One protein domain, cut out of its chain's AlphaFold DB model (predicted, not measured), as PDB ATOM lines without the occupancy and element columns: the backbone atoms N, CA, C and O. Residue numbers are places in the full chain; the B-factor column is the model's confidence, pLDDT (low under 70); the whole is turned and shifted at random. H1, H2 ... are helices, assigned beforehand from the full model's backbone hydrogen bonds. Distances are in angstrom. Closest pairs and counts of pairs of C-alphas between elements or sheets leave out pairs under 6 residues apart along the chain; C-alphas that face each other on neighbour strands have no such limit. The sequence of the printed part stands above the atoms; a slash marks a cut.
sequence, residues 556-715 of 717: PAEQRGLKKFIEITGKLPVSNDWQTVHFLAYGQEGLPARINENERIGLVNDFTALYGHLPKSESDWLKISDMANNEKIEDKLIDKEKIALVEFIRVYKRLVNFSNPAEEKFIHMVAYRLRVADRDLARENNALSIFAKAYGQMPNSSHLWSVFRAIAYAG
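What this domain is: This is residues 556 to 715 of the 717 residues of the protein "LTD domain-containing protein" of Candidatus Falkowbacteria bacterium RIFOXYC2_FULL_36_12 (UniProt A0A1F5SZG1). Two lobes of four helices each stand end to end along the longest axis: H1 to H4 make one, each helix packed on the next, and H5 to H8 make the other, with H8 between H6 and H7. Residues 630 to 637 lead from one lobe to the other. The printed part has 160 residues with eight named helices, H1 to H8 in order, and no named strand: all helix. It is compact, with a radius of gyration of the C-alphas of 16.2 A, yet elongated, spanning 48 by 29 by 28 A.

Where its parts are: Find C-alpha 556 at (38.070, 19.809, -49.473); there H1 begins and runs 20.1 A to residue 569. Next come H2, residues 577 to 586, H3, residues 597 to 611 and 21.2 A long, and H4, residues 618 to 629. H5, residues 638 to 652, is 20.7 A long; H6 holds 661 to 671, H7 681 to 695, and H8 702 to 713, ending at C-alpha 713 (5.764, 26.196, -37.787).

How they stand to each other: Look first at Gly 561 and Leu 584, the closest C-alphas of H1 and H2, which touch at 4.8 A. H2 and H3 form a helical hairpin, closest at the C-alphas of Leu 584 and Arg 600, 5.9 A. H3, with residues 603 to 607 alone, touches H4 at a steep tilt of 60 degrees. H3 and H8 only just touch, with 3 pairs of C-alphas within 8 A. H8 touches H6 at a shallow tilt of 17 degrees, opposite ways, the C-alphas of Phe 666 and Ala 710 being closest at 5.0 A. Every O i to N i+4 pair is within hydrogen-bond range in the helices but H7, with 10 of 11.

The domain as a whole: The farthest C-alphas, Pro 556 and Arg 654, are 49.4 A apart. The printed part has no cut and no long link. Low confidence, under 70, includes residues 566 to 577 and 632 to 639.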
ATOM      1  N   PRO A 556      38.874  20.648 -50.363       60.97
ATOM      2  CA  PRO A 556      38.070  19.809 -49.473       60.97
ATOM      3  C   PRO A 556      36.553  20.010 -49.587       60.97
ATOM      4  O   PRO A 556      35.812  19.035 -49.462       60.97
ATOM      5  N   ALA A 557      36.077  21.245 -49.768       62.50
ATOM      6  CA  ALA A 557      34.649  21.536 -49.918       62.50
ATOM      7  C   ALA A 557      34.134  21.127 -51.306       62.50
ATOM      8  O   ALA A 557      33.090  20.486 -51.400       62.50
ATOM      9  N   GLU A 558      34.904  21.394 -52.366       64.88
ATOM     10  CA  GLU A 558      34.588  20.952 -53.733       64.88
ATOM     11  C   GLU A 558      34.546  19.430 -53.846       64.88
ATOM     12  O   GLU A 558      33.647  18.893 -54.479       64.88
ATOM     13  N   GLN A 559      35.453  18.713 -53.178       57.66
ATOM     14  CA  GLN A 559      35.440  17.250 -53.165       57.66
ATOM     15  C   GLN A 559      34.177  16.694 -52.487       57.66
ATOM     16  O   GLN A 559      33.633  15.684 -52.939       57.66
ATOM     17  N   ARG A 560      33.684  17.341 -51.420       66.38
ATOM     18  CA  ARG A 560      32.418  16.953 -50.774       66.38
ATOM     19  C   ARG A 560      31.207  17.304 -51.637       66.38
ATOM     20  O   ARG A 560      30.341  16.449 -51.811       66.38
ATOM     21  N   GLY A 561      31.190  18.497 -52.233       66.69
ATOM     22  CA  GLY A 561      30.161  18.922 -53.184       66.69
ATOM     23  C   GLY A 561      30.078  17.992 -54.395       66.69
ATOM     24  O   GLY A 561      28.996  17.524 -54.733       66.69
ATOM     25  N   LEU A 562      31.224  17.625 -54.976       64.56
ATOM     26  CA  LEU A 562      31.334  16.684 -56.091       64.56
ATOM     27  C   LEU A 562      30.851  15.287 -55.705       64.56
ATOM     28  O   LEU A 562      30.064  14.684 -56.430       64.56
ATOM     29  N   LYS A 563      31.282  14.772 -54.545       66.31
ATOM     30  CA  LYS A 563      30.808  13.476 -54.048       66.31
ATOM     31  C   LYS A 563      29.284  13.472 -53.935       66.31
ATOM     32  O   LYS A 563      28.644  12.526 -54.383       66.31
ATOM     33  N   LYS A 564      28.701  14.533 -53.371       69.81
ATOM     34  CA  LYS A 564      27.253  14.610 -53.205       69.81
ATOM     35  C   LYS A 564      26.518  14.793 -54.529       69.81
ATOM     36  O   LYS A 564      25.484  14.168 -54.724       69.81
ATOM     37  N   PHE A 565      27.069  15.574 -55.450       72.31
ATOM     38  CA  PHE A 565      26.549  15.686 -56.808       72.31
ATOM     39  C   PHE A 565      26.451  14.310 -57.488       72.31
ATOM     40  O   PHE A 565      25.407  13.974 -58.045       72.31
ATOM     41  N   ILE A 566      27.497  13.484 -57.384       60.38
ATOM     42  CA  ILE A 566      27.501  12.118 -57.932       60.38
ATOM     43  C   ILE A 566      26.461  11.243 -57.218       60.38
ATOM     44  O   ILE A 566      25.765  10.475 -57.870       60.38
ATOM     45  N   GLU A 567      26.310  11.370 -55.895       69.38
ATOM     46  CA  GLU A 567      25.278  10.636 -55.143       69.38
ATOM     47  C   GLU A 567      23.846  11.010 -55.565       69.38
ATOM     48  O   GLU A 567      22.968  10.154 -55.524       69.38
ATOM     49  N   ILE A 568      23.604  12.267 -55.951       66.38
ATOM     50  CA  ILE A 568      22.285  12.750 -56.392       66.38
ATOM     51  C   ILE A 568      22.001  12.335 -57.839       66.38
ATOM     52  O   ILE A 568      20.882  11.949 -58.159       66.38
ATOM     53  N   THR A 569      23.000  12.429 -58.717       67.50
ATOM     54  CA  THR A 569      22.798  12.318 -60.171       67.50
ATOM     55  C   THR A 569      23.231  10.987 -60.775       67.50
ATOM     56  O   THR A 569      22.866  10.688 -61.908       67.50
ATOM     57  N   GLY A 570      24.058  10.210 -60.073       62.62
ATOM     58  CA  GLY A 570      24.690   9.001 -60.605       62.62
ATOM     59  C   GLY A 570      25.753   9.253 -61.682       62.62
ATOM     60  O   GLY A 570      26.294   8.288 -62.221       62.62
ATOM     61  N   LYS A 571      26.081  10.516 -61.998       68.75
ATOM     62  CA  LYS A 571      27.028  10.896 -63.060       68.75
ATOM     63  C   LYS A 571      28.057  11.927 -62.586       68.75
ATOM     64  O   LYS A 571      27.905  12.561 -61.545       68.75
ATOM     65  N   LEU A 572      29.122  12.094 -63.371       49.62
ATOM     66  CA  LEU A 572      30.079  13.191 -63.193       49.62
ATOM     67  C   LEU A 572      29.494  14.508 -63.740       49.62
ATOM     68  O   LEU A 572      28.752  14.469 -64.723       49.62
ATOM     69  N   PRO A 573      29.814  15.665 -63.129       59.00
ATOM     70  CA  PRO A 573      29.308  16.960 -63.579       59.00
ATOM     71  C   PRO A 573      29.946  17.388 -64.908       59.00
ATOM     72  O   PRO A 573      31.169  17.335 -65.063       59.00
ATOM     73  N   VAL A 574      29.123  17.870 -65.843       60.97
ATOM     74  CA  VAL A 574      29.542  18.474 -67.122       60.97
ATOM     75  C   VAL A 574      28.912  19.858 -67.310       60.97
ATOM     76  O   VAL A 574      27.789  20.097 -66.869       60.97
ATOM     77  N   SER A 575      29.620  20.782 -67.968       69.44
ATOM     78  CA  SER A 575      29.141  22.149 -68.244       69.44
ATOM     79  C   SER A 575      28.508  22.827 -67.011       69.44
ATOM     80  O   SER A 575      29.194  23.054 -66.014       69.44
ATOM     81  N   ASN A 576      27.201  23.111 -67.047       67.94
ATOM     82  CA  ASN A 576      26.487  23.870 -66.017       67.94
ATOM     83  C   ASN A 576      26.233  23.066 -64.732       67.94
ATOM     84  O   ASN A 576      25.943  23.660 -63.696       67.94
ATOM     85  N   ASP A 577      26.427  21.742 -64.744       69.00
ATOM     86  CA  ASP A 577      26.343  20.904 -63.539       69.00
ATOM     87  C   ASP A 577      27.331  21.374 -62.444       69.00
ATOM     88  O   ASP A 577      27.083  21.207 -61.246       69.00
ATOM     89  N   TRP A 578      28.429  22.034 -62.839       72.44
ATOM     90  CA  TRP A 578      29.398  22.629 -61.915       72.44
ATOM     91  C   TRP A 578      28.811  23.730 -61.029       72.44
ATOM     92  O   TRP A 578      29.279  23.897 -59.906       72.44
ATOM     93  N   GLN A 579      27.748  24.417 -61.455       82.44
ATOM     94  CA  GLN A 579      27.055  25.389 -60.601       82.44
ATOM     95  C   GLN A 579      26.408  24.705 -59.390       82.44
ATOM     96  O   GLN A 579      26.496  25.214 -58.276       82.44
ATOM     97  N   THR A 580      25.851  23.501 -59.569       82.69
ATOM     98  CA  THR A 580      25.346  22.688 -58.450       82.69
ATOM     99  C   THR A 580      26.477  22.257 -57.527       82.69
ATOM    100  O   THR A 580      26.349  22.358 -56.307       82.69
ATOM    101  N   VAL A 581      27.615  21.832 -58.075       74.75
ATOM    102  CA  VAL A 581      28.792  21.479 -57.264       74.75
ATOM    103  C   VAL A 581      29.279  22.681 -56.448       74.75
ATOM    104  O   VAL A 581      29.553  22.540 -55.254       74.75
ATOM    105  N   HIS A 582      29.339  23.864 -57.061       79.88
ATOM    106  CA  HIS A 582      29.740  25.099 -56.393       79.88
ATOM    107  C   HIS A 582      28.733  25.527 -55.329       79.88
ATOM    108  O   HIS A 582      29.146  25.834 -54.216       79.88
ATOM    109  N   PHE A 583      27.431  25.448 -55.598       87.50
ATOM    110  CA  PHE A 583      26.410  25.693 -54.581       87.50
ATOM    111  C   PHE A 583      26.565  24.748 -53.382       87.50
ATOM    112  O   PHE A 583      26.549  25.177 -52.230       87.50
ATOM    113  N   LEU A 584      26.778  23.452 -53.618       83.69
ATOM    114  CA  LEU A 584      26.974  22.489 -52.534       83.69
ATOM    115  C   LEU A 584      28.236  22.812 -51.715       83.69
ATOM    116  O   LEU A 584      28.193  22.787 -50.481       83.69
ATOM    117  N   ALA A 585      29.328  23.192 -52.377       74.31
ATOM    118  CA  ALA A 585      30.596  23.521 -51.729       74.31
ATOM    119  C   ALA A 585      30.575  24.872 -50.986       74.31
ATOM    120  O   ALA A 585      31.064  24.959 -49.857       74.31
ATOM    121  N   TYR A 586      29.979  25.902 -51.587       74.50
ATOM    122  CA  TYR A 586      30.151  27.308 -51.203       74.50
ATOM    123  C   TYR A 586      28.846  28.032 -50.857       74.50
ATOM    124  O   TYR A 586      28.874  28.982 -50.080       74.50
ATOM    125  N   GLY A 587      27.706  27.561 -51.360       80.62
ATOM    126  CA  GLY A 587      26.426  28.267 -51.300       80.62
ATOM    127  C   GLY A 587      26.277  29.319 -52.398       80.62
ATOM    128  O   GLY A 587      26.949  29.252 -53.424       80.62
ATOM    129  N   GLN A 588      25.372  30.268 -52.169       80.25
ATOM    130  CA  GLN A 588      25.128  31.445 -53.007       80.25
ATOM    131  C   GLN A 588      24.823  32.650 -52.106       80.25
ATOM    132  O   GLN A 588      24.502  32.473 -50.923       80.25
ATOM    133  N   GLU A 589      24.920  33.860 -52.654       73.44
ATOM    134  CA  GLU A 589      24.471  35.066 -51.955       73.44
ATOM    135  C   GLU A 589      22.949  35.051 -51.744       73.44
ATOM    136  O   GLU A 589      22.205  34.399 -52.474       73.44
ATOM    137  N   GLY A 590      22.477  35.705 -50.680       71.19
ATOM    138  CA  GLY A 590      21.057  35.702 -50.300       71.19
ATOM    139  C   GLY A 590      20.603  34.491 -49.473       71.19
ATOM    140  O   GLY A 590      19.493  34.502 -48.938       71.19
ATOM    141  N   LEU A 591      21.453  33.472 -49.276       79.62
ATOM    142  CA  LEU A 591      21.151  32.401 -48.325       79.62
ATOM    143  C   LEU A 591      21.335  32.861 -46.874       79.62
ATOM    144  O   LEU A 591      22.361  33.450 -46.523       79.62
ATOM    145  N   PRO A 592      20.416  32.491 -45.971       76.50
ATOM    146  CA  PRO A 592      20.600  32.749 -44.556       76.50
ATOM    147  C   PRO A 592      21.816  32.031 -43.974       76.50
ATOM    148  O   PRO A 592      22.063  30.862 -44.272       76.50
ATOM    149  N   ALA A 593      22.501  32.673 -43.023       76.44
ATOM    150  CA  ALA A 593      23.716  32.145 -42.388       76.44
ATOM    151  C   ALA A 593      23.557  30.748 -41.742       76.44
ATOM    152  O   ALA A 593      24.539  30.034 -41.543       76.44
ATOM    153  N   ARG A 594      22.324  30.334 -41.420       80.38
ATOM    154  CA  ARG A 594      22.008  29.001 -40.872       80.38
ATOM    155  C   ARG A 594      22.103  27.866 -41.900       80.38
ATOM    156  O   ARG A 594      22.176  26.703 -41.497       80.38
ATOM    157  N   ILE A 595      22.053  28.179 -43.199       84.06
ATOM    158  CA  ILE A 595      22.061  27.200 -44.290       84.06
ATOM    159  C   ILE A 595      23.485  26.659 -44.456       84.06
ATOM    160  O   ILE A 595      24.303  27.124 -45.251       84.06
ATOM    161  N   ASN A 596      23.790  25.658 -43.636       81.12
ATOM    162  CA  ASN A 596      25.048  24.929 -43.682       81.12
ATOM    163  C   ASN A 596      25.079  23.930 -44.856       81.12
ATOM    164  O   ASN A 596      24.105  23.761 -45.586       81.12
ATOM    165  N   GLU A 597      26.209  23.241 -45.017       74.56
ATOM    166  CA  GLU A 597      26.435  22.270 -46.096       74.56
ATOM    167  C   GLU A 597      25.318  21.212 -46.196       74.56
ATOM    168  O   GLU A 597      24.830  20.946 -47.290       74.56
ATOM    169  N   ASN A 598      24.824  20.679 -45.073       76.31
ATOM    170  CA  ASN A 598      23.758  19.672 -45.081       76.31
ATOM    171  C   ASN A 598      22.397  20.246 -45.499       76.31
ATOM    172  O   ASN A 598      21.631  19.568 -46.182       76.31
ATOM    173  N   GLU A 599      22.093  21.491 -45.125       83.69
ATOM    174  CA  GLU A 599      20.858  22.153 -45.564       83.69
ATOM    175  C   GLU A 599      20.897  22.471 -47.060       83.69
ATOM    176  O   GLU A 599      19.889  22.283 -47.736       83.69
ATOM    177  N   ARG A 600      22.061  22.844 -47.612       87.69
ATOM    178  CA  ARG A 600      22.226  23.026 -49.066       87.69
ATOM    179  C   ARG A 600      21.981  21.739 -49.839       87.69
ATOM    180  O   ARG A 600      21.285  21.748 -50.848       87.69
ATOM    181  N   ILE A 601      22.486  20.618 -49.328       80.94
ATOM    182  CA  ILE A 601      22.206  19.290 -49.888       80.94
ATOM    183  C   ILE A 601      20.700  19.004 -49.853       80.94
ATOM    184  O   ILE A 601      20.130  18.536 -50.837       80.94
ATOM    185  N   GLY A 602      20.052  19.303 -48.727       82.50
ATOM    186  CA  GLY A 602      18.606  19.172 -48.584       82.50
ATOM    187  C   GLY A 602      17.825  20.052 -49.561       82.50
ATOM    188  O   GLY A 602      16.820  19.596 -50.085       82.50
ATOM    189  N   LEU A 603      18.277  21.280 -49.820       89.38
ATOM    190  CA  LEU A 603      17.642  22.200 -50.767       89.38
ATOM    191  C   LEU A 603      17.735  21.693 -52.205       89.38
ATOM    192  O   LEU A 603      16.719  21.674 -52.889       89.38
ATOM    193  N   VAL A 604      18.904  21.212 -52.644       88.12
ATOM    194  CA  VAL A 604      19.059  20.637 -53.994       88.12
ATOM    195  C   VAL A 604      18.189  19.389 -54.158       88.12
ATOM    196  O   VAL A 604      17.505  19.252 -55.164       88.12
ATOM    197  N   ASN A 605      18.153  18.507 -53.155       83.12
ATOM    198  CA  ASN A 605      17.294  17.320 -53.197       83.12
ATOM    199  C   ASN A 605      15.806  17.678 -53.242       83.12
ATOM    200  O   ASN A 605      15.055  17.074 -54.005       83.12
ATOM    201  N   ASP A 606      15.375  18.642 -52.423       87.25
ATOM    202  CA  ASP A 606      13.990  19.110 -52.407       87.25
ATOM    203  C   ASP A 606      13.632  19.757 -53.750       87.25
ATOM    204  O   ASP A 606      12.590  19.433 -54.310       87.25
ATOM    205  N   PHE A 607      14.517  20.596 -54.299       90.12
ATOM    206  CA  PHE A 607      14.343  21.222 -55.608       90.12
ATOM    207  C   PHE A 607      14.191  20.159 -56.700       90.12
ATOM    208  O   PHE A 607      13.192  20.140 -57.415       90.12
ATOM    209  N   THR A 608      15.115  19.205 -56.788       85.31
ATOM    210  CA  THR A 608      15.049  18.149 -57.805       85.31
ATOM    211  C   THR A 608      13.825  17.254 -57.641       85.31
ATOM    212  O   THR A 608      13.232  16.850 -58.637       85.31
ATOM    213  N   ALA A 609      13.378  16.991 -56.411       81.38
ATOM    214  CA  ALA A 609      12.139  16.253 -56.166       81.38
ATOM    215  C   ALA A 609      10.868  17.040 -56.552       81.38
ATOM    216  O   ALA A 609       9.825  16.433 -56.827       81.38
ATOM    217  N   LEU A 610      10.924  18.374 -56.534       81.69
ATOM    218  CA  LEU A 610       9.818  19.241 -56.938       81.69
ATOM    219  C   LEU A 610       9.760  19.428 -58.455       81.69
ATOM    220  O   LEU A 610       8.685  19.252 -59.022       81.69
ATOM    221  N   TYR A 611      10.897  19.733 -59.083       81.06
ATOM    222  CA  TYR A 611      10.979  20.196 -60.473       81.06
ATOM    223  C   TYR A 611      11.518  19.144 -61.456       81.06
ATOM    224  O   TYR A 611      11.509  19.366 -62.660       81.06
ATOM    225  N   GLY A 612      11.989  17.987 -60.979       81.81
ATOM    226  CA  GLY A 612      12.444  16.884 -61.837       81.81
ATOM    227  C   GLY A 612      13.820  17.091 -62.481       81.81
ATOM    228  O   GLY A 612      14.301  16.214 -63.194       81.81
ATOM    229  N   HIS A 613      14.488  18.214 -62.206       82.56
ATOM    230  CA  HIS A 613      15.838  18.503 -62.684       82.56
ATOM    231  C   HIS A 613      16.705  19.165 -61.603       82.56
ATOM    232  O   HIS A 613      16.235  19.577 -60.543       82.56
ATOM    233  N   LEU A 614      18.013  19.238 -61.852       81.31
ATOM    234  CA  LEU A 614      18.928  20.060 -61.055       81.31
ATOM    235  C   LEU A 614      18.773  21.549 -61.406       81.31
ATOM    236  O   LEU A 614      18.439  21.844 -62.556       81.31
ATOM    237  N   PRO A 615      19.063  22.472 -60.476       84.69
ATOM    238  CA  PRO A 615      19.054  23.905 -60.761       84.69
ATOM    239  C   PRO A 615      20.100  24.265 -61.828       84.69
ATOM    240  O   PRO A 615      21.272  23.884 -61.716       84.69
ATOM    241  N   LYS A 616      19.668  24.967 -62.883       83.19
ATOM    242  CA  LYS A 616      20.510  25.335 -64.040       83.19
ATOM    243  C   LYS A 616      20.318  26.778 -64.496       83.19
ATOM    244  O   LYS A 616      21.242  27.348 -65.072       83.19
ATOM    245  N   SER A 617      19.134  27.349 -64.283       81.69
ATOM    246  CA  SER A 617      18.802  28.724 -64.667       81.69
ATOM    247  C   SER A 617      18.832  29.669 -63.467       81.69
ATOM    248  O   SER A 617      18.728  29.241 -62.322       81.69
ATOM    249  N   GLU A 618      18.935  30.973 -63.718       81.12
ATOM    250  CA  GLU A 618      18.810  31.993 -62.669       81.12
ATOM    251  C   GLU A 618      17.474  31.886 -61.908       81.12
ATOM    252  O   GLU A 618      17.458  31.996 -60.685       81.12
ATOM    253  N   SER A 619      16.383  31.551 -62.607       82.75
ATOM    254  CA  SER A 619      15.075  31.277 -61.994       82.75
ATOM    255  C   SER A 619      15.114  30.082 -61.031       82.75
ATOM    256  O   SER A 619      14.520  30.137 -59.955       82.75
ATOM    257  N   ASP A 620      15.850  29.016 -61.360       86.19
ATOM    258  CA  ASP A 620      16.001  27.859 -60.464       86.19
ATOM    259  C   ASP A 620      16.756  28.224 -59.184       86.19
ATOM    260  O   ASP A 620      16.413  27.776 -58.088       86.19
ATOM    261  N   TRP A 621      17.792  29.051 -59.324       85.12
ATOM    262  CA  TRP A 621      18.600  29.512 -58.200       85.12
ATOM    263  C   TRP A 621      17.840  30.485 -57.294       85.12
ATOM    264  O   TRP A 621      18.006  30.424 -56.070       85.12
ATOM    265  N   LEU A 622      16.955  31.306 -57.871       85.38
ATOM    266  CA  LEU A 622      15.990  32.110 -57.123       85.38
ATOM    267  C   LEU A 622      15.029  31.214 -56.332       85.38
ATOM    268  O   LEU A 622      14.934  31.360 -55.119       85.38
ATOM    269  N   LYS A 623      14.433  30.188 -56.952       87.25
ATOM    270  CA  LYS A 623      13.550  29.234 -56.247       87.25
ATOM    271  C   LYS A 623      14.247  28.551 -55.074       87.25
ATOM    272  O   LYS A 623      13.657  28.401 -54.008       87.25
ATOM    273  N   ILE A 624      15.512  28.156 -55.231       88.12
ATOM    274  CA  ILE A 624      16.308  27.606 -54.122       88.12
ATOM    275  C   ILE A 624      16.488  28.632 -52.993       88.12
ATOM    276  O   ILE A 624      16.427  28.254 -51.817       88.12
ATOM    277  N   SER A 625      16.683  29.908 -53.332       86.56
ATOM    278  CA  SER A 625      16.720  31.011 -52.366       86.56
ATOM    279  C   SER A 625      15.381  31.153 -51.634       86.56
ATOM    280  O   SER A 625      15.353  31.137 -50.402       86.56
ATOM    281  N   ASP A 626      14.264  31.179 -52.360       85.75
ATOM    282  CA  ASP A 626      12.919  31.346 -51.796       85.75
ATOM    283  C   ASP A 626      12.552  30.181 -50.866       85.75
ATOM    284  O   ASP A 626      12.086  30.374 -49.735       85.75
ATOM    285  N   MET A 627      12.861  28.949 -51.295       88.75
ATOM    286  CA  MET A 627      12.726  27.734 -50.488       88.75
ATOM    287  C   MET A 627      13.513  27.836 -49.179       88.75
ATOM    288  O   MET A 627      13.033  27.401 -48.126       88.75
ATOM    289  N   ALA A 628      14.724  28.400 -49.224       87.75
ATOM    290  CA  ALA A 628      15.566  28.590 -48.051       87.75
ATOM    291  C   ALA A 628      15.040  29.696 -47.123       87.75
ATOM    292  O   ALA A 628      15.171  29.562 -45.903       87.75
ATOM    293  N   ASN A 629      14.450  30.754 -47.681       82.19
ATOM    294  CA  ASN A 629      13.969  31.935 -46.960       82.19
ATOM    295  C   ASN A 629      12.518  31.828 -46.462       82.19
ATOM    296  O   ASN A 629      12.087  32.671 -45.676       82.19
ATOM    297  N   ASN A 630      11.792  30.760 -46.821       81.06
ATOM    298  CA  ASN A 630      10.344  30.642 -46.598       81.06
ATOM    299  C   ASN A 630       9.577  31.791 -47.271       81.06
ATOM    300  O   ASN A 630       8.610  32.319 -46.716       81.06
ATOM    301  N   GLU A 631      10.038  32.176 -48.454       78.44
ATOM    302  CA  GLU A 631       9.387  33.174 -49.288       78.44
ATOM    303  C   GLU A 631       8.371  32.504 -50.213       78.44
ATOM    304  O   GLU A 631       8.366  31.283 -50.410       78.44
ATOM    305  N   LYS A 632       7.421  33.303 -50.696       65.50
ATOM    306  CA  LYS A 632       6.356  32.813 -51.565       65.50
ATOM    307  C   LYS A 632       6.950  32.531 -52.941       65.50
ATOM    308  O   LYS A 632       7.448  33.445 -53.579       65.50
ATOM    309  N   ILE A 633       6.823  31.292 -53.399       68.38
ATOM    310  CA  ILE A 633       7.193  30.903 -54.761       68.38
ATOM    311  C   ILE A 633       6.050  31.304 -55.705       68.38
ATOM    312  O   ILE A 633       4.890  30.982 -55.435       68.38
ATOM    313  N   GLU A 634       6.363  32.043 -56.773       55.53
ATOM    314  CA  GLU A 634       5.363  32.557 -57.728       55.53
ATOM    315  C   GLU A 634       4.770  31.453 -58.621       55.53
ATOM    316  O   GLU A 634       3.572  31.468 -58.913       55.53
ATOM    317  N   ASP A 635       5.577  30.448 -58.969       64.31
ATOM    318  CA  ASP A 635       5.148  29.279 -59.739       64.31
ATOM    319  C   ASP A 635       4.321  28.319 -58.872       64.31
ATOM    320  O   ASP A 635       4.851  27.635 -57.989       64.31
ATOM    321  N   LYS A 636       3.018  28.208 -59.152       66.25
ATOM    322  CA  LYS A 636       2.145  27.275 -58.432       66.25
ATOM    323  C   LYS A 636       2.433  25.824 -58.807       66.25
ATOM    324  O   LYS A 636       2.242  25.411 -59.949       66.25
ATOM    325  N   LEU A 637       2.787  25.007 -57.817       69.56
ATOM    326  CA  LEU A 637       2.981  23.565 -57.986       69.56
ATOM    327  C   LEU A 637       1.703  22.809 -57.608       69.56
ATOM    328  O   LEU A 637       1.644  22.160 -56.562       69.56
ATOM    329  N   ILE A 638       0.678  22.887 -58.463       64.50
ATOM    330  CA  ILE A 638      -0.688  22.406 -58.172       64.50
ATOM    331  C   ILE A 638      -0.703  20.949 -57.676       64.50
ATOM    332  O   ILE A 638      -1.365  20.637 -56.686       64.50
ATOM    333  N   ASP A 639       0.067  20.048 -58.291       67.44
ATOM    334  CA  ASP A 639       0.115  18.644 -57.857       67.44
ATOM    335  C   ASP A 639       0.755  18.473 -56.472       67.44
ATOM    336  O   ASP A 639       0.368  17.593 -55.701       67.44
ATOM    337  N   LYS A 640       1.697  19.346 -56.104       77.62
ATOM    338  CA  LYS A 640       2.312  19.346 -54.771       77.62
ATOM    339  C   LYS A 640       1.384  19.975 -53.732       77.62
ATOM    340  O   LYS A 640       1.344  19.488 -52.603       77.62
ATOM    341  N   GLU A 641       0.592  20.978 -54.109       77.31
ATOM    342  CA  GLU A 641      -0.466  21.545 -53.263       77.31
ATOM    343  C   GLU A 641      -1.590  20.535 -52.997       77.31
ATOM    344  O   GLU A 641      -2.018  20.397 -51.852       77.31
ATOM    345  N   LYS A 642      -1.997  19.737 -53.995       66.75
ATOM    346  CA  LYS A 642      -2.937  18.614 -53.799       66.75
ATOM    347  C   LYS A 642      -2.404  17.601 -52.789       66.75
ATOM    348  O   LYS A 642      -3.125  17.196 -51.878       66.75
ATOM    349  N   ILE A 643      -1.131  17.220 -52.908       75.06
ATOM    350  CA  ILE A 643      -0.496  16.334 -51.925       75.06
ATOM    351  C   ILE A 643      -0.492  17.003 -50.543       75.06
ATOM    352  O   ILE A 643      -0.836  16.360 -49.555       75.06
ATOM    353  N   ALA A 644      -0.165  18.293 -50.449       77.75
ATOM    354  CA  ALA A 644      -0.179  19.029 -49.186       77.75
ATOM    355  C   ALA A 644      -1.573  19.091 -48.533       77.75
ATOM    356  O   ALA A 644      -1.672  18.950 -47.313       77.75
ATOM    357  N   LEU A 645      -2.643  19.228 -49.326       72.25
ATOM    358  CA  LEU A 645      -4.033  19.149 -48.863       72.25
ATOM    359  C   LEU A 645      -4.342  17.776 -48.249       72.25
ATOM    360  O   LEU A 645      -4.908  17.700 -47.158       72.25
ATOM    361  N   VAL A 646      -3.919  16.691 -48.909       74.56
ATOM    362  CA  VAL A 646      -4.069  15.322 -48.382       74.56
ATOM    363  C   VAL A 646      -3.319  15.160 -47.060       74.56
ATOM    364  O   VAL A 646      -3.856  14.583 -46.111       74.56
ATOM    365  N   GLU A 647      -2.102  15.699 -46.959       83.69
ATOM    366  CA  GLU A 647      -1.345  15.638 -45.708       83.69
ATOM    367  C   GLU A 647      -1.986  16.476 -44.597       83.69
ATOM    368  O   GLU A 647      -2.011  16.040 -43.446       83.69
ATOM    369  N   PHE A 648      -2.583  17.628 -44.920       88.62
ATOM    370  CA  PHE A 648      -3.345  18.409 -43.946       88.62
ATOM    371  C   PHE A 648      -4.522  17.603 -43.390       88.62
ATOM    372  O   PHE A 648      -4.686  17.508 -42.172       88.62
ATOM    373  N   ILE A 649      -5.308  16.967 -44.262       81.38
ATOM    374  CA  ILE A 649      -6.451  16.137 -43.859       81.38
ATOM    375  C   ILE A 649      -5.979  14.954 -43.010       81.38
ATOM    376  O   ILE A 649      -6.587  14.644 -41.985       81.38
ATOM    377  N   ARG A 650      -4.864  14.312 -43.374       86.44
ATOM    378  CA  ARG A 650      -4.294  13.210 -42.587       86.44
ATOM    379  C   ARG A 650      -3.927  13.648 -41.169       86.44
ATOM    380  O   ARG A 650      -4.210  12.907 -40.224       86.44
ATOM    381  N   VAL A 651      -3.318  14.823 -41.028       89.31
ATOM    382  CA  VAL A 651      -2.847  15.358 -39.743       89.31
ATOM    383  C   VAL A 651      -3.999  15.889 -38.885       89.31
ATOM    384  O   VAL A 651      -4.092  15.529 -37.712       89.31
ATOM    385  N   TYR A 652      -4.876  16.722 -39.452       86.62
ATOM    386  CA  TYR A 652      -5.897  17.470 -38.703       86.62
ATOM    387  C   TYR A 652      -7.305  16.874 -38.791       86.62
ATOM    388  O   TYR A 652      -8.204  17.347 -38.098       86.62
ATOM    389  N   LYS A 653      -7.502  15.833 -39.610       84.00
ATOM    390  CA  LYS A 653      -8.774  15.104 -39.768       84.00
ATOM    391  C   LYS A 653      -9.947  15.998 -40.191       84.00
ATOM    392  O   LYS A 653     -11.090  15.749 -39.826       84.00
ATOM    393  N   ARG A 654      -9.651  17.051 -40.958       84.06
ATOM    394  CA  ARG A 654     -10.624  17.999 -41.516       84.06
ATOM    395  C   ARG A 654     -10.085  18.667 -42.778       84.06
ATOM    396  O   ARG A 654      -8.876  18.660 -43.009       84.06
ATOM    397  N   LEU A 655     -10.983  19.280 -43.547       70.94
ATOM    398  CA  LEU A 655     -10.619  20.110 -44.694       70.94
ATOM    399  C   LEU A 655      -9.898  21.394 -44.256       70.94
ATOM    400  O   LEU A 655     -10.080  21.898 -43.140       70.94
ATOM    401  N   VAL A 656      -9.072  21.899 -45.170       75.88
ATOM    402  CA  VAL A 656      -8.335  23.157 -45.031       75.88
ATOM    403  C   VAL A 656      -9.295  24.334 -45.123       75.88
ATOM    404  O   VAL A 656     -10.126  24.395 -46.028       75.88
ATOM    405  N   ASN A 657      -9.140  25.297 -44.221       82.81
ATOM    406  CA  ASN A 657      -9.776  26.600 -44.313       82.81
ATOM    407  C   ASN A 657      -8.777  27.623 -44.868       82.81
ATOM    408  O   ASN A 657      -7.958  28.165 -44.127       82.81
ATOM    409  N   PHE A 658      -8.879  27.925 -46.162       77.81
ATOM    410  CA  PHE A 658      -8.008  28.903 -46.825       77.81
ATOM    411  C   PHE A 658      -8.213  30.349 -46.351       77.81
ATOM    412  O   PHE A 658      -7.370  31.196 -46.612       77.81
ATOM    413  N   SER A 659      -9.277  30.649 -45.599       79.81
ATOM    414  CA  SER A 659      -9.405  31.943 -44.915       79.81
ATOM    415  C   SER A 659      -8.528  32.041 -43.659       79.81
ATOM    416  O   SER A 659      -8.416  33.122 -43.082       79.81
ATOM    417  N   ASN A 660      -7.923  30.935 -43.205       82.94
ATOM    418  CA  ASN A 660      -6.967  30.913 -42.101       82.94
ATOM    419  C   ASN A 660      -5.523  30.929 -42.645       82.94
ATOM    420  O   ASN A 660      -5.055  29.903 -43.150       82.94
ATOM    421  N   PRO A 661      -4.761  32.026 -42.454       84.12
ATOM    422  CA  PRO A 661      -3.399  32.144 -42.979       84.12
ATOM    423  C   PRO A 661      -2.436  31.066 -42.470       84.12
ATOM    424  O   PRO A 661      -1.468  30.724 -43.143       84.12
ATOM    425  N   ALA A 662      -2.678  30.511 -41.276       88.81
ATOM    426  CA  ALA A 662      -1.854  29.433 -40.737       88.81
ATOM    427  C   ALA A 662      -2.053  28.113 -41.498       88.81
ATOM    428  O   ALA A 662      -1.113  27.335 -41.657       88.81
ATOM    429  N   GLU A 663      -3.269  27.855 -41.977       89.19
ATOM    430  CA  GLU A 663      -3.595  26.646 -42.735       89.19
ATOM    431  C   GLU A 663      -3.118  26.769 -44.178       89.19
ATOM    432  O   GLU A 663      -2.486  25.847 -44.685       89.19
ATOM    433  N   GLU A 664      -3.288  27.937 -44.797       86.00
ATOM    434  CA  GLU A 664      -2.670  28.246 -46.091       86.00
ATOM    435  C   GLU A 664      -1.139  28.107 -46.022       86.00
ATOM    436  O   GLU A 664      -0.519  27.429 -46.844       86.00
ATOM    437  N   LYS A 665      -0.516  28.650 -44.967       87.50
ATOM    438  CA  LYS A 665       0.925  28.499 -44.730       87.50
ATOM    439  C   LYS A 665       1.336  27.034 -44.599       87.50
ATOM    440  O   LYS A 665       2.402  26.672 -45.089       87.50
ATOM    441  N   PHE A 666       0.524  26.185 -43.964       90.88
ATOM    442  CA  PHE A 666       0.807  24.749 -43.903       90.88
ATOM    443  C   PHE A 666       0.902  24.163 -45.311       90.88
ATOM    444  O   PHE A 666       1.872  23.466 -45.613       90.88
ATOM    445  N   ILE A 667      -0.064  24.484 -46.175       87.44
ATOM    446  CA  ILE A 667      -0.096  23.991 -47.553       87.44
ATOM    447  C   ILE A 667       1.156  24.416 -48.307       87.44
ATOM    448  O   ILE A 667       1.846  23.558 -48.854       87.44
ATOM    449  N   HIS A 668       1.526  25.692 -48.240       87.25
ATOM    450  CA  HIS A 668       2.719  26.186 -48.925       87.25
ATOM    451  C   HIS A 668       4.014  25.573 -48.373       87.25
ATOM    452  O   HIS A 668       4.882  25.158 -49.140       87.25
ATOM    453  N   MET A 669       4.143  25.436 -47.051       90.31
ATOM    454  CA  MET A 669       5.329  24.823 -46.442       90.31
ATOM    455  C   MET A 669       5.534  23.370 -46.885       90.31
ATOM    456  O   MET A 669       6.676  22.942 -47.077       90.31
ATOM    457  N   VAL A 670       4.447  22.613 -47.060       87.94
ATOM    458  CA  VAL A 670       4.523  21.235 -47.560       87.94
ATOM    459  C   VAL A 670       4.764  21.216 -49.065       87.94
ATOM    460  O   VAL A 670       5.714  20.568 -49.505       87.94
ATOM    461  N   ALA A 671       3.951  21.936 -49.842       84.56
ATOM    462  CA  ALA A 671       3.975  21.915 -51.303       84.56
ATOM    463  C   ALA A 671       5.322  22.383 -51.873       84.56
ATOM    464  O   ALA A 671       5.878  21.725 -52.748       84.56
ATOM    465  N   TYR A 672       5.877  23.456 -51.310       86.38
ATOM    466  CA  TYR A 672       7.104  24.107 -51.780       86.38
ATOM    467  C   TYR A 672       8.343  23.751 -50.947       86.38
ATOM    468  O   TYR A 672       9.419  24.304 -51.147       86.38
ATOM    469  N   ARG A 673       8.213  22.821 -49.989       89.00
ATOM    470  CA  ARG A 673       9.304  22.335 -49.115       89.00
ATOM    471  C   ARG A 673      10.034  23.424 -48.315       89.00
ATOM    472  O   ARG A 673      11.178  23.209 -47.903       89.00
ATOM    473  N   LEU A 674       9.355  24.534 -48.026       89.25
ATOM    474  CA  LEU A 674       9.942  25.728 -47.414       89.25
ATOM    475  C   LEU A 674      10.687  25.437 -46.094       89.25
ATOM    476  O   LEU A 674      10.308  24.566 -45.292       89.25
ATOM    477  N   ARG A 675      11.776  26.180 -45.865       86.00
ATOM    478  CA  ARG A 675      12.655  26.075 -44.690       86.00
ATOM    479  C   ARG A 675      12.420  27.230 -43.735       86.00
ATOM    480  O   ARG A 675      12.452  28.384 -44.122       86.00
ATOM    481  N   VAL A 676      12.270  26.937 -42.449       83.25
ATOM    482  CA  VAL A 676      12.072  27.982 -41.438       83.25
ATOM    483  C   VAL A 676      13.342  28.747 -41.085       83.25
ATOM    484  O   VAL A 676      14.448  28.200 -41.109       83.25
ATOM    485  N   ALA A 677      13.130  30.016 -40.720       67.94
ATOM    486  CA  ALA A 677      14.160  30.965 -40.327       67.94
ATOM    487  C   ALA A 677      14.925  30.548 -39.066       67.94
ATOM    488  O   ALA A 677      16.148  30.514 -39.079       67.94
ATOM    489  N   ASP A 678      14.211  30.164 -38.011       78.00
ATOM    490  CA  ASP A 678      14.798  29.769 -36.732       78.00
ATOM    491  C   ASP A 678      14.177  28.459 -36.258       78.00
ATOM    492  O   ASP A 678      12.953  28.291 -36.274       78.00
ATOM    493  N   ARG A 679      15.028  27.516 -35.838       79.88
ATOM    494  CA  ARG A 679      14.570  26.238 -35.292       79.88
ATOM    495  C   ARG A 679      14.226  26.372 -33.814       79.88
ATOM    496  O   ARG A 679      15.035  26.845 -33.021       79.88
ATOM    497  N   ASP A 680      13.054  25.878 -33.445       87.19
ATOM    498  CA  ASP A 680      12.529  25.839 -32.085       87.19
ATOM    499  C   ASP A 680      12.295  24.377 -31.675       87.19
ATOM    500  O   ASP A 680      11.330  23.730 -32.089       87.19
ATOM    501  N   LEU A 681      13.192  23.855 -30.831       87.06
ATOM    502  CA  LEU A 681      13.145  22.469 -30.357       87.06
ATOM    503  C   LEU A 681      11.866  22.152 -29.570       87.06
ATOM    504  O   LEU A 681      11.422  21.003 -29.567       87.06
ATOM    505  N   ALA A 682      11.264  23.137 -28.897       88.50
ATOM    506  CA  ALA A 682      10.029  22.914 -28.153       88.50
ATOM    507  C   ALA A 682       8.849  22.702 -29.112       88.50
ATOM    508  O   ALA A 682       8.047  21.785 -28.907       88.50
ATOM    509  N   ARG A 683       8.778  23.490 -30.194       89.75
ATOM    510  CA  ARG A 683       7.774  23.307 -31.258       89.75
ATOM    511  C   ARG A 683       7.972  22.001 -32.012       89.75
ATOM    512  O   ARG A 683       7.007  21.270 -32.214       89.75
ATOM    513  N   GLU A 684       9.209  21.683 -32.376       90.06
ATOM    514  CA  GLU A 684       9.546  20.445 -33.086       90.06
ATOM    515  C   GLU A 684       9.215  19.196 -32.259       90.06
ATOM    516  O   GLU A 684       8.657  18.240 -32.793       90.06
ATOM    517  N   ASN A 685       9.462  19.216 -30.944       88.62
ATOM    518  CA  ASN A 685       9.079  18.113 -30.058       88.62
ATOM    519  C   ASN A 685       7.556  17.920 -29.978       88.62
ATOM    520  O   ASN A 685       7.085  16.784 -29.951       88.62
ATOM    521  N   ASN A 686       6.777  19.004 -29.959       89.50
ATOM    522  CA  ASN A 686       5.315  18.910 -29.996       89.50
ATOM    523  C   ASN A 686       4.833  18.367 -31.354       89.50
ATOM    524  O   ASN A 686       4.085  17.388 -31.411       89.50
ATOM    525  N   ALA A 687       5.351  18.928 -32.448       92.88
ATOM    526  CA  ALA A 687       5.044  18.483 -33.801       92.88
ATOM    527  C   ALA A 687       5.371  17.006 -34.026       92.88
ATOM    528  O   ALA A 687       4.652  16.326 -34.752       92.88
ATOM    529  N   LEU A 688       6.411  16.487 -33.369       90.94
ATOM    530  CA  LEU A 688       6.791  15.084 -33.471       90.94
ATOM    531  C   LEU A 688       5.705  14.154 -32.927       90.94
ATOM    532  O   LEU A 688       5.439  13.118 -33.525       90.94
ATOM    533  N   SER A 689       5.054  14.541 -31.827       88.19
ATOM    534  CA  SER A 689       3.930  13.791 -31.257       88.19
ATOM    535  C   SER A 689       2.742  13.752 -32.221       88.19
ATOM    536  O   SER A 689       2.180  12.687 -32.486       88.19
ATOM    537  N   ILE A 690       2.403  14.903 -32.813       91.56
ATOM    538  CA  ILE A 690       1.324  15.027 -33.803       91.56
ATOM    539  C   ILE A 690       1.650  14.194 -35.052       91.56
ATOM    540  O   ILE A 690       0.822  13.405 -35.507       91.56
ATOM    541  N   PHE A 691       2.873  14.313 -35.571       93.75
ATOM    542  CA  PHE A 691       3.339  13.572 -36.738       93.75
ATOM    543  C   PHE A 691       3.325  12.059 -36.486       93.75
ATOM    544  O   PHE A 691       2.738  11.307 -37.261       93.75
ATOM    545  N   ALA A 692       3.910  11.594 -35.380       89.44
ATOM    546  CA  ALA A 692       3.954  10.171 -35.052       89.44
ATOM    547  C   ALA A 692       2.546   9.578 -34.901       89.44
ATOM    548  O   ALA A 692       2.305   8.459 -35.349       89.44
ATOM    549  N   LYS A 693       1.596  10.338 -34.341       88.31
ATOM    550  CA  LYS A 693       0.190   9.925 -34.257       88.31
ATOM    551  C   LYS A 693      -0.475   9.825 -35.636       88.31
ATOM    552  O   LYS A 693      -1.281   8.923 -35.841       88.31
ATOM    553  N   ALA A 694      -0.153  10.728 -36.560       87.19
ATOM    554  CA  ALA A 694      -0.743  10.759 -37.897       87.19
ATOM    555  C   ALA A 694      -0.146   9.715 -38.864       87.19
ATOM    556  O   ALA A 694      -0.873   9.201 -39.713       87.19
ATOM    557  N   TYR A 695       1.148   9.392 -38.744       85.12
ATOM    558  CA  TYR A 695       1.869   8.535 -39.702       85.12
ATOM    559  C   TYR A 695       2.358   7.200 -39.132       85.12
ATOM    560  O   TYR A 695       2.780   6.339 -39.900       85.12
ATOM    561  N   GLY A 696       2.370   7.018 -37.808       85.56
ATOM    562  CA  GLY A 696       2.891   5.804 -37.165       85.56
ATOM    563  C   GLY A 696       4.405   5.594 -37.318       85.56
ATOM    564  O   GLY A 696       4.917   4.538 -36.954       85.56
ATOM    565  N   GLN A 697       5.134   6.578 -37.850       87.12
ATOM    566  CA  GLN A 697       6.574   6.516 -38.099       87.12
ATOM    567  C   GLN A 697       7.232   7.888 -37.913       87.12
ATOM    568  O   GLN A 697       6.552   8.908 -37.820       87.12
ATOM    569  N   MET A 698       8.566   7.911 -37.878       84.69
ATOM    570  CA  MET A 698       9.352   9.148 -37.939       84.69
ATOM    571  C   MET A 698       9.477   9.624 -39.398       84.69
ATOM    572  O   MET A 698       9.440   8.787 -40.305       84.69
ATOM    573  N   PRO A 699       9.665  10.933 -39.660       85.62
ATOM    574  CA  PRO A 699       9.885  11.422 -41.020       85.62
ATOM    575  C   PRO A 699      11.122  10.767 -41.654       85.62
ATOM    576  O   PRO A 699      12.224  10.840 -41.109       85.62
ATOM    577  N   ASN A 700      10.948  10.121 -42.808       81.44
ATOM    578  CA  ASN A 700      12.006   9.367 -43.497       81.44
ATOM    579  C   ASN A 700      12.201   9.776 -44.968       81.44
ATOM    580  O   ASN A 700      13.033   9.201 -45.664       81.44
ATOM    581  N   SER A 701      11.467  10.785 -45.437       78.88
ATOM    582  CA  SER A 701      11.574  11.335 -46.788       78.88
ATOM    583  C   SER A 701      11.543  12.860 -46.743       78.88
ATOM    584  O   SER A 701      11.008  13.441 -45.798       78.88
ATOM    585  N   SER A 702      12.097  13.511 -47.770       79.25
ATOM    586  CA  SER A 702      12.024  14.974 -47.943       79.25
ATOM    587  C   SER A 702      10.588  15.493 -47.772       79.25
ATOM    588  O   SER A 702      10.337  16.442 -47.023       79.25
ATOM    589  N   HIS A 703       9.633  14.782 -48.378       84.81
ATOM    590  CA  HIS A 703       8.210  15.070 -48.268       84.81
ATOM    591  C   HIS A 703       7.719  15.070 -46.825       84.81
ATOM    592  O   HIS A 703       7.218  16.086 -46.344       84.81
ATOM    593  N   LEU A 704       7.930  13.971 -46.103       88.00
ATOM    594  CA  LEU A 704       7.476  13.848 -44.720       88.00
ATOM    595  C   LEU A 704       8.185  14.824 -43.775       88.00
ATOM    596  O   LEU A 704       7.575  15.322 -42.829       88.00
ATOM    597  N   TRP A 705       9.447  15.154 -44.051       87.31
ATOM    598  CA  TRP A 705      10.159  16.199 -43.322       87.31
ATOM    599  C   TRP A 705       9.522  17.579 -43.516       87.31
ATOM    600  O   TRP A 705       9.476  18.356 -42.563       87.31
ATOM    601  N   SER A 706       8.994  17.889 -44.704       90.94
ATOM    602  CA  SER A 706       8.260  19.144 -44.922       90.94
ATOM    603  C   SER A 706       6.916  19.175 -44.189       90.94
ATOM    604  O   SER A 706       6.586  20.199 -43.598       90.94
ATOM    605  N   VAL A 707       6.198  18.046 -44.122       93.00
ATOM    606  CA  VAL A 707       4.971  17.923 -43.318       93.00
ATOM    607  C   VAL A 707       5.277  18.164 -41.848       93.00
ATOM    608  O   VAL A 707       4.630  18.988 -41.210       93.00
ATOM    609  N   PHE A 708       6.306  17.509 -41.312       93.88
ATOM    610  CA  PHE A 708       6.754  17.729 -39.939       93.88
ATOM    611  C   PHE A 708       7.072  19.209 -39.660       93.88
ATOM    612  O   PHE A 708       6.621  19.759 -38.653       93.88
ATOM    613  N   ARG A 709       7.787  19.884 -40.573       92.31
ATOM    614  CA  ARG A 709       8.053  21.331 -40.469       92.31
ATOM    615  C   ARG A 709       6.764  22.152 -40.500       92.31
ATOM    616  O   ARG A 709       6.611  23.065 -39.693       92.31
ATOM    617  N   ALA A 710       5.830  21.830 -41.389       94.19
ATOM    618  CA  ALA A 710       4.559  22.533 -41.481       94.19
ATOM    619  C   ALA A 710       3.739  22.384 -40.187       94.19
ATOM    620  O   ALA A 710       3.239  23.379 -39.672       94.19
ATOM    621  N   ILE A 711       3.698  21.192 -39.580       94.88
ATOM    622  CA  ILE A 711       3.072  20.986 -38.260       94.88
ATOM    623  C   ILE A 711       3.719  21.890 -37.199       94.88
ATOM    624  O   ILE A 711       3.021  22.540 -36.425       94.88
ATOM    625  N   ALA A 712       5.051  21.964 -37.167       93.81
ATOM    626  CA  ALA A 712       5.774  22.727 -36.149       93.81
ATOM    627  C   ALA A 712       5.634  24.254 -36.289       93.81
ATOM    628  O   ALA A 712       5.648  24.969 -35.282       93.81
ATOM    629  N   TYR A 713       5.529  24.771 -37.518       93.00
ATOM    630  CA  TYR A 713       5.764  26.196 -37.787       93.00
ATOM    631  C   TYR A 713       4.684  26.910 -38.608       93.00
ATOM    632  O   TYR A 713       4.725  28.145 -38.704       93.00
ATOM    633  N   ALA A 714       3.712  26.190 -39.174       91.38
ATOM    634  CA  ALA A 714       2.591  26.825 -39.867       91.38
ATOM    635  C   ALA A 714       1.645  27.542 -38.890       91.38
ATOM    636  O   ALA A 714       1.065  28.565 -39.235       91.38
ATOM    637  N   GLY A 715       1.567  27.067 -37.639       90.81
ATOM    638  CA  GLY A 715       0.750  27.680 -36.585       90.81
ATOM    639  C   GLY A 715      -0.716  27.239 -36.590       90.81
ATOM    640  O   GLY A 715      -1.549  27.904 -35.976       90.81
TER     641      GLY A 715